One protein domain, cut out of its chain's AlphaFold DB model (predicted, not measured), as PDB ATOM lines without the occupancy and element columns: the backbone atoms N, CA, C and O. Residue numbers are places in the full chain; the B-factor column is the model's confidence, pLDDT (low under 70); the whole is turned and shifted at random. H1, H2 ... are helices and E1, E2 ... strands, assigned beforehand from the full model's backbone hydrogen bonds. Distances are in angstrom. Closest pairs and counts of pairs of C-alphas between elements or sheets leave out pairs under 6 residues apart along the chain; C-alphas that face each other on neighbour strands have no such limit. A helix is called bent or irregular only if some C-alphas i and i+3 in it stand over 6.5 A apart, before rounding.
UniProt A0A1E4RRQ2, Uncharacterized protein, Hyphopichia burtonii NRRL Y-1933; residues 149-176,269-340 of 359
ATOM      1  N   LEU A 149     137.251 203.349  95.706       49.97
ATOM      2  CA  LEU A 149     137.476 204.548  94.882       49.97
ATOM      3  C   LEU A 149     138.597 205.466  95.411       49.97
ATOM      4  O   LEU A 149     138.981 206.414  94.738       49.97
ATOM      5  N   ASN A 150     139.152 205.180  96.594       48.22
ATOM      6  CA  ASN A 150     140.131 206.037  97.275       48.22
ATOM      7  C   ASN A 150     141.588 205.574  97.112       48.22
ATOM      8  O   ASN A 150     142.434 205.880  97.954       48.22
ATOM      9  N   LEU A 151     141.899 204.828  96.054       52.75
ATOM     10  CA  LEU A 151     143.281 204.464  95.763       52.75
ATOM     11  C   LEU A 151     144.030 205.671  95.205       52.75
ATOM     12  O   LEU A 151     143.693 206.209  94.153       52.75
ATOM     13  N   ASN A 152     145.083 206.085  95.910       57.06
ATOM     14  CA  ASN A 152     146.038 207.041  95.372       57.06
ATOM     15  C   ASN A 152     146.682 206.408  94.125       57.06
ATOM     16  O   ASN A 152     147.361 205.383  94.222       57.06
ATOM     17  N   THR A 153     146.457 207.002  92.951       58.06
ATOM     18  CA  THR A 153     146.892 206.495  91.633       58.06
ATOM     19  C   THR A 153     148.377 206.129  91.589       58.06
ATOM     20  O   THR A 153     148.767 205.160  90.938       58.06
ATOM     21  N   SER A 154     149.208 206.835  92.359       62.41
ATOM     22  CA  SER A 154     150.645 206.565  92.483       62.41
ATOM     23  C   SER A 154     150.986 205.215  93.139       62.41
ATOM     24  O   SER A 154     151.989 204.594  92.784       62.41
ATOM     25  N   GLN A 155     150.167 204.736  94.080       61.41
ATOM     26  CA  GLN A 155     150.353 203.435  94.733       61.41
ATOM     27  C   GLN A 155     149.875 202.296  93.831       61.41
ATOM     28  O   GLN A 155     150.548 201.270  93.739       61.41
ATOM     29  N   LEU A 156     148.774 202.514  93.103       60.84
ATOM     30  CA  LEU A 156     148.230 201.543  92.157       60.84
ATOM     31  C   LEU A 156     149.246 201.205  91.055       60.84
ATOM     32  O   LEU A 156     149.510 200.033  90.801       60.84
ATOM     33  N   HIS A 157     149.895 202.224  90.481       62.75
ATOM     34  CA  HIS A 157     150.936 202.038  89.466       62.75
ATOM     35  C   HIS A 157     152.153 201.262  89.988       62.75
ATOM     36  O   HIS A 157     152.693 200.412  89.282       62.75
ATOM     37  N   LYS A 158     152.582 201.503  91.236       65.31
ATOM     38  CA  LYS A 158     153.694 200.746  91.839       65.31
ATOM     39  C   LYS A 158     153.365 199.264  91.992       65.31
ATOM     40  O   LYS A 158     154.242 198.434  91.795       65.31
ATOM     41  N   LEU A 159     152.120 198.940  92.325       58.12
ATOM     42  CA  LEU A 159     151.677 197.564  92.537       58.12
ATOM     43  C   LEU A 159     151.424 196.836  91.212       58.12
ATOM     44  O   LEU A 159     151.816 195.682  91.084       58.12
ATOM     45  N   GLN A 160     150.887 197.530  90.206       60.44
ATOM     46  CA  GLN A 160     150.755 197.013  88.839       60.44
ATOM     47  C   GLN A 160     152.111 196.660  88.207       60.44
ATOM     48  O   GLN A 160     152.217 195.669  87.492       60.44
ATOM     49  N   ASN A 161     153.161 197.430  88.510       58.09
ATOM     50  CA  ASN A 161     154.510 197.163  88.006       58.09
ATOM     51  C   ASN A 161     155.206 195.975  88.698       58.09
ATOM     52  O   ASN A 161     156.158 195.430  88.145       58.09
ATOM     53  N   LEU A 162     154.764 195.576  89.898       55.59
ATOM     54  CA  LEU A 162     155.355 194.462  90.658       55.59
ATOM     55  C   LEU A 162     154.783 193.095  90.265       55.59
ATOM     56  O   LEU A 162     155.411 192.065  90.497       55.59
ATOM     57  N   SER A 163     153.603 193.069  89.661       55.03
ATOM     58  CA  SER A 163     152.897 191.853  89.273       55.03
ATOM     59  C   SER A 163     153.189 191.477  87.817       55.03
ATOM     60  O   SER A 163     152.490 191.904  86.896       55.03
ATOM     61  N   GLN A 164     154.205 190.649  87.587       50.78
ATOM     62  CA  GLN A 164     154.365 189.959  86.304       50.78
ATOM     63  C   GLN A 164     153.268 188.879  86.167       50.78
ATOM     64  O   GLN A 164     153.181 187.994  87.012       50.78
ATOM     65  N   GLY A 165     152.425 188.945  85.123       52.62
ATOM     66  CA  GLY A 165     151.414 187.908  84.809       52.62
ATOM     67  C   GLY A 165     149.945 188.287  85.070       52.62
ATOM     68  O   GLY A 165     149.187 187.505  85.637       52.62
ATOM     69  N   PHE A 166     149.538 189.491  84.663       53.94
ATOM     70  CA  PHE A 166     148.357 190.211  85.164       53.94
ATOM     71  C   PHE A 166     146.958 189.699  84.742       53.94
ATOM     72  O   PHE A 166     145.971 190.196  85.275       53.94
ATOM     73  N   ASN A 167     146.822 188.745  83.812       56.97
ATOM     74  CA  ASN A 167     145.518 188.528  83.152       56.97
ATOM     75  C   ASN A 167     144.641 187.406  83.742       56.97
ATOM     76  O   ASN A 167     143.430 187.584  83.826       56.97
ATOM     77  N   GLU A 168     145.193 186.273  84.191       55.78
ATOM     78  CA  GLU A 168     144.368 185.186  84.767       55.78
ATOM     79  C   GLU A 168     144.154 185.335  86.281       55.78
ATOM     80  O   GLU A 168     143.095 185.002  86.814       55.78
ATOM     81  N   THR A 169     145.125 185.932  86.968       60.12
ATOM     82  CA  THR A 169     145.159 186.116  88.425       60.12
ATOM     83  C   THR A 169     144.180 187.173  88.943       60.12
ATOM     84  O   THR A 169     143.780 187.123  90.104       60.12
ATOM     85  N   GLN A 170     143.711 188.091  88.092       63.72
ATOM     86  CA  GLN A 170     142.708 189.095  88.471       63.72
ATOM     87  C   GLN A 170     141.342 188.502  88.825       63.72
ATOM     88  O   GLN A 170     140.574 189.142  89.543       63.72
ATOM     89  N   ARG A 171     141.030 187.279  88.374       71.19
ATOM     90  CA  ARG A 171     139.756 186.629  88.713       71.19
ATOM     91  C   ARG A 171     139.597 186.444  90.221       71.19
ATOM     92  O   ARG A 171     138.505 186.668  90.731       71.19
ATOM     93  N   LEU A 172     140.686 186.123  90.921       78.75
ATOM     94  CA  LEU A 172     140.706 185.967  92.379       78.75
ATOM     95  C   LEU A 172     140.676 187.302  93.117       78.75
ATOM     96  O   LEU A 172     140.271 187.361  94.269       78.75
ATOM     97  N   CYS A 173     141.042 188.398  92.456       82.81
ATOM     98  CA  CYS A 173     140.855 189.738  93.002       82.81
ATOM     99  C   CYS A 173     139.396 190.212  92.938       82.81
ATOM    100  O   CYS A 173     139.078 191.241  93.528       82.81
ATOM    101  N   ASN A 174     138.504 189.498  92.246       85.94
ATOM    102  CA  ASN A 174     137.099 189.862  92.177       85.94
ATOM    103  C   ASN A 174     136.274 189.050  93.182       85.94
ATOM    104  O   ASN A 174     135.996 187.871  92.962       85.94
ATOM    105  N   ILE A 175     135.859 189.684  94.279       88.94
ATOM    106  CA  ILE A 175     134.998 189.047  95.275       88.94
ATOM    107  C   ILE A 175     133.615 188.862  94.661       88.94
ATOM    108  O   ILE A 175     132.839 189.812  94.541       88.94
ATOM    109  N   ARG A 176     133.290 187.618  94.316       86.38
ATOM    110  CA  ARG A 176     131.960 187.255  93.831       86.38
ATOM    111  C   ARG A 176     130.997 187.098  94.999       86.38
ATOM    112  O   ARG A 176     131.317 186.453  95.995       86.38
ATOM    113  N   THR A 269     133.032 194.592 101.558       94.12
ATOM    114  CA  THR A 269     134.498 194.547 101.484       94.12
ATOM    115  C   THR A 269     134.945 194.835 100.047       94.12
ATOM    116  O   THR A 269     134.443 194.190  99.121       94.12
ATOM    117  N   PRO A 270     135.878 195.775  99.825       92.69
ATOM    118  CA  PRO A 270     136.356 196.066  98.491       92.69
ATOM    119  C   PRO A 270     137.196 194.925  97.925       92.69
ATOM    120  O   PRO A 270     137.820 194.173  98.676       92.69
ATOM    121  N   ASN A 271     137.259 194.839  96.603       91.31
ATOM    122  CA  ASN A 271     138.129 193.893  95.909       91.31
ATOM    123  C   ASN A 271     139.612 194.147  96.253       91.31
ATOM    124  O   ASN A 271     140.051 195.303  96.195       91.31
ATOM    125  N   PRO A 272     140.390 193.112  96.629       91.69
ATOM    126  CA  PRO A 272     141.832 193.259  96.755       91.69
ATOM    127  C   PRO A 272     142.473 193.411  95.370       91.69
ATOM    128  O   PRO A 272     141.828 193.196  94.349       91.69
ATOM    129  N   TYR A 273     143.756 193.756  95.312       86.69
ATOM    130  CA  TYR A 273     144.496 193.787  94.046       86.69
ATOM    131  C   TYR A 273     145.836 193.071  94.155       86.69
ATOM    132  O   TYR A 273     146.297 192.734  95.246       86.69
ATOM    133  N   GLY A 274     146.476 192.868  93.003       84.81
ATOM    134  CA  GLY A 274     147.809 192.282  92.941       84.81
ATOM    135  C   GLY A 274     147.825 190.855  93.473       84.81
ATOM    136  O   GLY A 274     148.690 190.517  94.268       84.81
ATOM    137  N   HIS A 275     146.867 190.015  93.089       88.88
ATOM    138  CA  HIS A 275     147.006 188.585  93.340       88.88
ATOM    139  C   HIS A 275     148.268 188.060  92.645       88.88
ATOM    140  O   HIS A 275     148.432 188.233  91.434       88.88
ATOM    141  N   GLY A 276     149.154 187.407  93.393       87.12
ATOM    142  CA  GLY A 276     150.372 186.846  92.824       87.12
ATOM    143  C   GLY A 276     151.281 186.190  93.852       87.12
ATOM    144  O   GLY A 276     150.987 186.167  95.046       87.12
ATOM    145  N   LYS A 277     152.403 185.654  93.362       87.88
ATOM    146  CA  LYS A 277     153.481 185.131  94.202       87.88
ATOM    147  C   LYS A 277     154.416 186.270  94.596       87.88
ATOM    148  O   LYS A 277     154.963 186.948  93.729       87.88
ATOM    149  N   TYR A 278     154.614 186.447  95.893       85.44
ATOM    150  CA  TYR A 278     155.475 187.465  96.479       85.44
ATOM    151  C   TYR A 278     156.648 186.818  97.201       85.44
ATOM    152  O   TYR A 278     156.543 185.701  97.697       85.44
ATOM    153  N   ARG A 279     157.761 187.547  97.292       84.06
ATOM    154  CA  ARG A 279     158.897 187.207  98.155       84.06
ATOM    155  C   ARG A 279     159.099 188.322  99.164       84.06
ATOM    156  O   ARG A 279     158.967 189.499  98.819       84.06
ATOM    157  N   GLN A 280     159.386 187.964 100.409       79.31
ATOM    158  CA  GLN A 280     159.827 188.927 101.407       79.31
ATOM    159  C   GLN A 280     161.349 188.880 101.489       79.31
ATOM    160  O   GLN A 280     161.965 187.820 101.494       79.31
ATOM    161  N   PHE A 281     161.952 190.061 101.563       77.38
ATOM    162  CA  PHE A 281     163.368 190.202 101.857       77.38
ATOM    163  C   PHE A 281     163.484 190.603 103.319       77.38
ATOM    164  O   PHE A 281     163.246 191.758 103.684       77.38
ATOM    165  N   LEU A 282     163.807 189.631 104.168       73.56
ATOM    166  CA  LEU A 282     164.075 189.903 105.572       73.56
ATOM    167  C   LEU A 282     165.456 190.549 105.659       73.56
ATOM    168  O   LEU A 282     166.470 189.926 105.343       73.56
ATOM    169  N   LYS A 283     165.504 191.819 106.070       71.31
ATOM    170  CA  LYS A 283     166.773 192.489 106.368       71.31
ATOM    171  C   LYS A 283     167.342 191.901 107.654       71.31
ATOM    172  O   LYS A 283     166.838 192.207 108.731       71.31
ATOM    173  N   GLN A 284     168.379 191.076 107.539       66.12
ATOM    174  CA  GLN A 284     169.141 190.600 108.695       66.12
ATOM    175  C   GLN A 284     170.260 191.574 109.071       66.12
ATOM    176  O   GLN A 284     170.526 191.778 110.253       66.12
ATOM    177  N   SER A 285     170.885 192.221 108.083       72.38
ATOM    178  CA  SER A 285     171.911 193.243 108.301       72.38
ATOM    179  C   SER A 285     171.789 194.376 107.271       72.38
ATOM    180  O   SER A 285     170.907 194.372 106.409       72.38
ATOM    181  N   LYS A 286     172.665 195.387 107.355       64.81
ATOM    182  CA  LYS A 286     172.734 196.475 106.360       64.81
ATOM    183  C   LYS A 286     173.180 195.974 104.973       64.81
ATOM    184  O   LYS A 286     172.985 196.699 104.002       64.81
ATOM    185  N   TYR A 287     173.758 194.770 104.905       66.50
ATOM    186  CA  TYR A 287     174.364 194.180 103.709       66.50
ATOM    187  C   TYR A 287     173.784 192.808 103.329       66.50
ATOM    188  O   TYR A 287     173.918 192.422 102.174       66.50
ATOM    189  N   ASP A 288     173.079 192.129 104.241       64.12
ATOM    190  CA  ASP A 288     172.509 190.799 104.007       64.12
ATOM    191  C   ASP A 288     170.984 190.812 104.135       64.12
ATOM    192  O   ASP A 288     170.408 191.154 105.179       64.12
ATOM    193  N   SER A 289     170.326 190.400 103.055       70.62
ATOM    194  CA  SER A 289     168.907 190.059 103.036       70.62
ATOM    195  C   SER A 289     168.753 188.568 102.786       70.62
ATOM    196  O   SER A 289     169.256 188.071 101.779       70.62
ATOM    197  N   ILE A 290     168.024 187.874 103.661       74.25
ATOM    198  CA  ILE A 290     167.583 186.507 103.375       74.25
ATOM    199  C   ILE A 290     166.317 186.593 102.531       74.25
ATOM    200  O   ILE A 290     165.346 187.260 102.904       74.25
ATOM    201  N   GLU A 291     166.355 185.926 101.384       76.38
ATOM    202  CA  GLU A 291     165.192 185.719 100.537       76.38
ATOM    203  C   GLU A 291     164.325 184.605 101.133       76.38
ATOM    204  O   GLU A 291     164.814 183.506 101.394       76.38
ATOM    205  N   THR A 292     163.051 184.901 101.398       79.94
ATOM    206  CA  THR A 292     162.095 183.888 101.854       79.94
ATOM    207  C   THR A 292     161.539 183.092 100.681       79.94
ATOM    208  O   THR A 292     161.505 183.575  99.543       79.94
ATOM    209  N   ASP A 293     160.989 181.917 100.983       83.56
ATOM    210  CA  ASP A 293     160.187 181.177 100.018       83.56
ATOM    211  C   ASP A 293     159.036 182.045  99.475       83.56
ATOM    212  O   ASP A 293     158.487 182.895 100.194       83.56
ATOM    213  N   PRO A 294     158.689 181.888  98.186       85.69
ATOM    214  CA  PRO A 294     157.590 182.622  97.590       85.69
ATOM    215  C   PRO A 294     156.252 182.156  98.173       85.69
ATOM    216  O   PRO A 294     155.979 180.960  98.222       85.69
ATOM    217  N   TYR A 295     155.383 183.102  98.520       87.19
ATOM    218  CA  TYR A 295     154.030 182.843  99.024       87.19
ATOM    219  C   TYR A 295     152.992 183.557  98.154       87.19
ATOM    220  O   TYR A 295     153.299 184.554  97.494       87.19
ATOM    221  N   VAL A 296     151.764 183.038  98.109       89.88
ATOM    222  CA  VAL A 296     150.667 183.660  97.356       89.88
ATOM    223  C   VAL A 296     149.980 184.681  98.249       89.88
ATOM    224  O   VAL A 296     149.619 184.388  99.386       89.88
ATOM    225  N   ALA A 297     149.807 185.897  97.746       91.69
ATOM    226  CA  ALA A 297     149.171 186.956  98.505       91.69
ATOM    227  C   ALA A 297     148.347 187.886  97.622       91.69
ATOM    228  O   ALA A 297     148.473 187.918  96.396       91.69
ATOM    229  N   VAL A 298     147.523 188.679  98.293       92.06
ATOM    230  CA  VAL A 298     146.804 189.816  97.729       92.06
ATOM    231  C   VAL A 298     147.100 191.062  98.552       92.06
ATOM    232  O   VAL A 298     147.409 190.981  99.738       92.06
ATOM    233  N   SER A 299     147.001 192.239  97.949       90.75
ATOM    234  CA  SER A 299     147.211 193.500  98.654       90.75
ATOM    235  C   SER A 299     145.880 194.147  99.030       90.75
ATOM    236  O   SER A 299     144.952 194.239  98.220       90.75
ATOM    237  N   CYS A 300     145.783 194.608 100.279       92.00
ATOM    238  CA  CYS A 300     144.615 195.336 100.753       92.00
ATOM    239  C   CYS A 300     144.575 196.756 100.177       92.00
ATOM    240  O   CYS A 300     145.524 197.512 100.388       92.00
ATOM    241  N   PRO A 301     143.451 197.197  99.589       88.81
ATOM    242  CA  PRO A 301     143.381 198.503  98.951       88.81
ATOM    243  C   PRO A 301     143.336 199.690  99.907       88.81
ATOM    244  O   PRO A 301     143.456 200.829  99.473       88.81
ATOM    245  N   VAL A 302     143.171 199.442 101.207       88.56
ATOM    246  CA  VAL A 302     143.078 200.507 102.212       88.56
ATOM    247  C   VAL A 302     144.416 200.750 102.908       88.56
ATOM    248  O   VAL A 302     144.804 201.898 103.090       88.56
ATOM    249  N   CYS A 303     145.136 199.696 103.302       89.56
ATOM    250  CA  CYS A 303     146.435 199.829 103.983       89.56
ATOM    251  C   CYS A 303     147.639 199.374 103.159       89.56
ATOM    252  O   CYS A 303     148.757 199.442 103.667       89.56
ATOM    253  N   CYS A 304     147.431 198.882 101.936       88.69
ATOM    254  CA  CYS A 304     148.471 198.331 101.066       88.69
ATOM    255  C   CYS A 304     149.255 197.148 101.671       88.69
ATOM    256  O   CYS A 304     150.308 196.787 101.150       88.69
ATOM    257  N   GLN A 305     148.773 196.531 102.758       91.38
ATOM    258  CA  GLN A 305     149.417 195.352 103.340       91.38
ATOM    259  C   GLN A 305     149.216 194.139 102.432       91.38
ATOM    260  O   GLN A 305     148.113 193.927 101.925       91.38
ATOM    261  N   LEU A 306     150.282 193.355 102.245       91.44
ATOM    262  CA  LEU A 306     150.215 192.044 101.610       91.44
ATOM    263  C   LEU A 306     149.634 191.044 102.604       91.44
ATOM    264  O   LEU A 306     150.074 190.968 103.750       91.44
ATOM    265  N   ILE A 307     148.621 190.318 102.159       94.31
ATOM    266  CA  ILE A 307     147.885 189.339 102.943       94.31
ATOM    267  C   ILE A 307     148.034 188.016 102.228       94.31
ATOM    268  O   ILE A 307     147.573 187.859 101.098       94.31
ATOM    269  N   GLU A 308     148.719 187.099 102.893       93.50
ATOM    270  CA  GLU A 308     148.871 185.730 102.432       93.50
ATOM    271  C   GLU A 308     147.503 185.053 102.341       93.50
ATOM    272  O   GLU A 308     146.655 185.207 103.226       93.50
ATOM    273  N   ILE A 309     147.289 184.343 101.239       92.38
ATOM    274  CA  ILE A 309     146.074 183.580 100.980       92.38
ATOM    275  C   ILE A 309     146.431 182.122 100.712       92.38
ATOM    276  O   ILE A 309     147.501 181.814 100.186       92.38
ATOM    277  N   THR A 310     145.521 181.227 101.071       87.25
ATOM    278  CA  THR A 310     145.676 179.777 100.923       87.25
ATOM    279  C   THR A 310     144.604 179.250  99.984       87.25
ATOM    280  O   THR A 310     143.445 179.645 100.114       87.25
ATOM    281  N   ASP A 311     144.974 178.352  99.069       83.69
ATOM    282  CA  ASP A 311     144.039 177.622  98.195       83.69
ATOM    283  C   ASP A 311     143.033 178.520  97.456       83.69
ATOM    284  O   ASP A 311     141.844 178.209  97.372       83.69
ATOM    285  N   ASP A 312     143.499 179.676  96.969       81.62
ATOM    286  CA  ASP A 312     142.691 180.692  96.283       81.62
ATOM    287  C   ASP A 312     141.540 181.290  97.126       81.62
ATOM    288  O   ASP A 312     140.699 182.033  96.612       81.62
ATOM    289  N   SER A 313     141.507 181.022  98.437       89.12
ATOM    290  CA  SER A 313     140.527 181.597  99.360       89.12
ATOM    291  C   SER A 313     140.919 183.007  99.803       89.12
ATOM    292  O   SER A 313     142.027 183.263 100.274       89.12
ATOM    293  N   LEU A 314     139.957 183.931  99.737       91.94
ATOM    294  CA  LEU A 314     140.100 185.294 100.252       91.94
ATOM    295  C   LEU A 314     139.734 185.431 101.738       91.94
ATOM    296  O   LEU A 314     139.713 186.555 102.243       91.94
ATOM    297  N   ASP A 315     139.465 184.344 102.466       91.69
ATOM    298  CA  ASP A 315     139.080 184.418 103.884       91.69
ATOM    299  C   ASP A 315     140.092 185.203 104.749       91.69
ATOM    300  O   ASP A 315     139.666 186.075 105.521       91.69
ATOM    301  N   PRO A 316     141.428 185.015 104.603       94.12
ATOM    302  CA  PRO A 316     142.407 185.818 105.341       94.12
ATOM    303  C   PRO A 316     142.292 187.315 105.029       94.12
ATOM    304  O   PRO A 316     142.418 188.163 105.920       94.12
ATOM    305  N   TYR A 317     141.988 187.653 103.773       94.94
ATOM    306  CA  TYR A 317     141.763 189.026 103.335       94.94
ATOM    307  C   TYR A 317     140.485 189.629 103.940       94.94
ATOM    308  O   TYR A 317     140.527 190.742 104.475       94.94
ATOM    309  N   MET A 318     139.369 188.894 103.935       94.44
ATOM    310  CA  MET A 318     138.111 189.342 104.550       94.44
ATOM    311  C   MET A 318     138.281 189.598 106.047       94.44
ATOM    312  O   MET A 318     137.877 190.647 106.564       94.44
ATOM    313  N   MET A 319     138.953 188.674 106.738       92.44
ATOM    314  CA  MET A 319     139.259 188.782 108.160       92.44
ATOM    315  C   MET A 319     140.141 189.999 108.454       92.44
ATOM    316  O   MET A 319     139.832 190.790 109.354       92.44
ATOM    317  N   HIS A 320     141.208 190.192 107.670       94.00
ATOM    318  CA  HIS A 320     142.055 191.377 107.755       94.00
ATOM    319  C   HIS A 320     141.216 192.651 107.631       94.00
ATOM    320  O   HIS A 320     141.313 193.536 108.486       94.00
ATOM    321  N   PHE A 321     140.374 192.745 106.597       93.94
ATOM    322  CA  PHE A 321     139.600 193.951 106.329       93.94
ATOM    323  C   PHE A 321     138.625 194.267 107.467       93.94
ATOM    324  O   PHE A 321     138.573 195.401 107.955       93.94
ATOM    325  N   ARG A 322     137.914 193.247 107.962       91.81
ATOM    326  CA  ARG A 322     137.035 193.361 109.128       91.81
ATOM    327  C   ARG A 322     137.786 193.918 110.337       91.81
ATOM    328  O   ARG A 322     137.366 194.922 110.913       91.81
ATOM    329  N   ILE A 323     138.898 193.297 110.723       90.81
ATOM    330  CA  ILE A 323     139.617 193.655 111.954       90.81
ATOM    331  C   ILE A 323     140.286 195.030 111.829       90.81
ATOM    332  O   ILE A 323     140.141 195.874 112.717       90.81
ATOM    333  N   LYS A 324     141.022 195.265 110.738       90.81
ATOM    334  CA  LYS A 324     141.895 196.439 110.584       90.81
ATOM    335  C   LYS A 324     141.174 197.686 110.090       90.81
ATOM    336  O   LYS A 324     141.625 198.774 110.442       90.81
ATOM    337  N   HIS A 325     140.068 197.554 109.353       89.25
ATOM    338  CA  HIS A 325     139.404 198.697 108.705       89.25
ATOM    339  C   HIS A 325     137.974 198.952 109.170       89.25
ATOM    340  O   HIS A 325     137.475 200.063 108.982       89.25
ATOM    341  N   ARG A 326     137.318 197.966 109.794       87.56
ATOM    342  CA  ARG A 326     135.920 198.082 110.243       87.56
ATOM    343  C   ARG A 326     135.793 198.087 111.766       87.56
ATOM    344  O   ARG A 326     135.212 199.017 112.316       87.56
ATOM    345  N   VAL A 327     136.391 197.120 112.467       77.12
ATOM    346  CA  VAL A 327     136.319 197.025 113.940       77.12
ATOM    347  C   VAL A 327     137.187 198.083 114.633       77.12
ATOM    348  O   VAL A 327     136.756 198.706 115.601       77.12
ATOM    349  N   SER A 328     138.397 198.336 114.129       57.94
ATOM    350  CA  SER A 328     139.320 199.344 114.682       57.94
ATOM    351  C   SER A 328     138.745 200.770 114.659       57.94
ATOM    352  O   SER A 328     138.950 201.535 115.602       57.94
ATOM    353  N   LYS A 329     137.963 201.121 113.628       54.16
ATOM    354  CA  LYS A 329     137.295 202.428 113.516       54.16
ATOM    355  C   LYS A 329     136.160 202.604 114.525       54.16
ATOM    356  O   LYS A 329     135.962 203.716 115.002       54.16
ATOM    357  N   LEU A 330     135.461 201.529 114.897       50.94
ATOM    358  CA  LEU A 330     134.411 201.578 115.920       50.94
ATOM    359  C   LEU A 330     134.993 201.799 117.323       50.94
ATOM    360  O   LEU A 330     134.492 202.645 118.054       50.94
ATOM    361  N   LYS A 331     136.131 201.168 117.650       48.66
ATOM    362  CA  LYS A 331     136.861 201.461 118.901       48.66
ATOM    363  C   LYS A 331     137.371 202.904 118.963       48.66
ATOM    364  O   LYS A 331     137.377 203.499 120.039       48.66
ATOM    365  N   ASN A 332     137.749 203.485 117.822       43.47
ATOM    366  CA  ASN A 332     138.094 204.905 117.736       43.47
ATOM    367  C   ASN A 332     136.873 205.828 117.870       43.47
ATOM    368  O   ASN A 332     137.006 206.919 118.400       43.47
ATOM    369  N   LEU A 333     135.670 205.411 117.465       45.81
ATOM    370  CA  LEU A 333     134.445 206.193 117.677       45.81
ATOM    371  C   LEU A 333     133.939 206.127 119.125       45.81
ATOM    372  O   LEU A 333     133.493 207.149 119.648       45.81
ATOM    373  N   ASP A 334     134.073 204.982 119.795       44.41
ATOM    374  CA  ASP A 334     133.768 204.859 121.227       44.41
ATOM    375  C   ASP A 334     134.780 205.622 122.087       44.41
ATOM    376  O   ASP A 334     134.391 206.297 123.040       44.41
ATOM    377  N   SER A 335     136.059 205.639 121.702       40.72
ATOM    378  CA  SER A 335     137.043 206.521 122.342       40.72
ATOM    379  C   SER A 335     136.841 207.996 121.972       40.72
ATOM    380  O   SER A 335     136.990 208.837 122.846       40.72
ATOM    381  N   ILE A 336     136.383 208.357 120.765       42.81
ATOM    382  CA  ILE A 336     135.988 209.747 120.440       42.81
ATOM    383  C   ILE A 336     134.751 210.191 121.243       42.81
ATOM    384  O   ILE A 336     134.681 211.356 121.634       42.81
ATOM    385  N   ARG A 337     133.791 209.303 121.548       43.47
ATOM    386  CA  ARG A 337     132.695 209.605 122.493       43.47
ATOM    387  C   ARG A 337     133.202 209.753 123.927       43.47
ATOM    388  O   ARG A 337     132.750 210.659 124.621       43.47
ATOM    389  N   PHE A 338     134.176 208.942 124.331       37.62
ATOM    390  CA  PHE A 338     134.850 209.069 125.624       37.62
ATOM    391  C   PHE A 338     135.609 210.409 125.743       37.62
ATOM    392  O   PHE A 338     135.463 211.119 126.735       37.62
ATOM    393  N   TYR A 339     136.312 210.843 124.689       34.16
ATOM    394  CA  TYR A 339     137.042 212.118 124.667       34.16
ATOM    395  C   TYR A 339     136.139 213.352 124.480       34.16
ATOM    396  O   TYR A 339     136.433 214.404 125.040       34.16
ATOM    397  N   LYS A 340     134.996 213.246 123.782       35.50
ATOM    398  CA  LYS A 340     133.983 214.326 123.740       35.50
ATOM    399  C   LYS A 340     133.218 214.497 125.058       35.50
ATOM    400  O   LYS A 340     132.702 215.585 125.294       35.50
TER     401      LYS A 340
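AT A GLANCE: This is residues 149 to 176 and 269 to 340 of the 359 residues of an uncharacterized protein of Hyphopichia burtonii NRRL Y-1933 (UniProt A0A1E4RRQ2). What shape do these coordinates show? A small sheet of E1, E4 and E5 makes the body; H2 begins over E5 and runs on nearly straight until residues 327 to 340 stick out, while the hairpin E2 and E3 makes a second arm and H1 only grazes the sheet. What is it built of, and how spread? The printed part has 100 residues with two named helices and five strands, in the order H1 E1 E2 E3 E4 E5 H2, class mixed; the sheets E1 - E4 - E5 and E2 - E3 are antiparallel. The whole is loose, with a radius of gyration of the C-alphas of 16.3 A and spans of 48 by 40 by 29 A.

IN THESE COORDINATES: Where do the first elements lie? H1, residues 153 to 162, 14.7 A long, begins with C-alpha 153 at (146.892, 206.495, 91.633). E1 is residues 273 to 278, 12.9 A long, E2 281 to 283, E3 289 to 291, E4 295 to 299, 12.7 A long, and E5 306 to 308. How does H2 run? Residues 315 to 340 were assigned as one helix by hydrogen bonds, but H2 is bent: C-alphas 324 and 327 are 6.5 A apart. Its arms are H2a, residues 315 to 324, and H2b, residues 327 to 340, 20.0 A long, ending with C-alpha 340 at (133.983, 214.326, 123.740).

HOW THE PARTS SIT: What pairs? Antiparallel E1 and E4 have N 278 and O 295 within hydrogen-bond range at 2.8 A, the hairpin E4 and E5 N 307 and O 298 at 2.8 A, and the hairpin E2 and E3 N 282 and O 290 at 3.1 A. What is on the sheet? H2a is over E5 at a height over the sheet of 9.9 A, the closest C-alphas being those of Ile 307 and Tyr 317, 6.1 A; H1 only grazes it, with Leu 159 and Gly 274 the closest C-alphas to E1, 6.6 A. Every O i to N i+4 pair is within hydrogen-bond range in H2a and H2b, and 5 of 6 in H1.

THE WHOLE: Is anything missing? Residues 177 to 268 are not printed, and C-alphas 176 and 269 are 10.9 A apart across the cut; of the links printed whole, none is long. Where is confidence low? Residues 149 to 170, 284, 286 to 288 and 328 to 340 have pLDDT under 70.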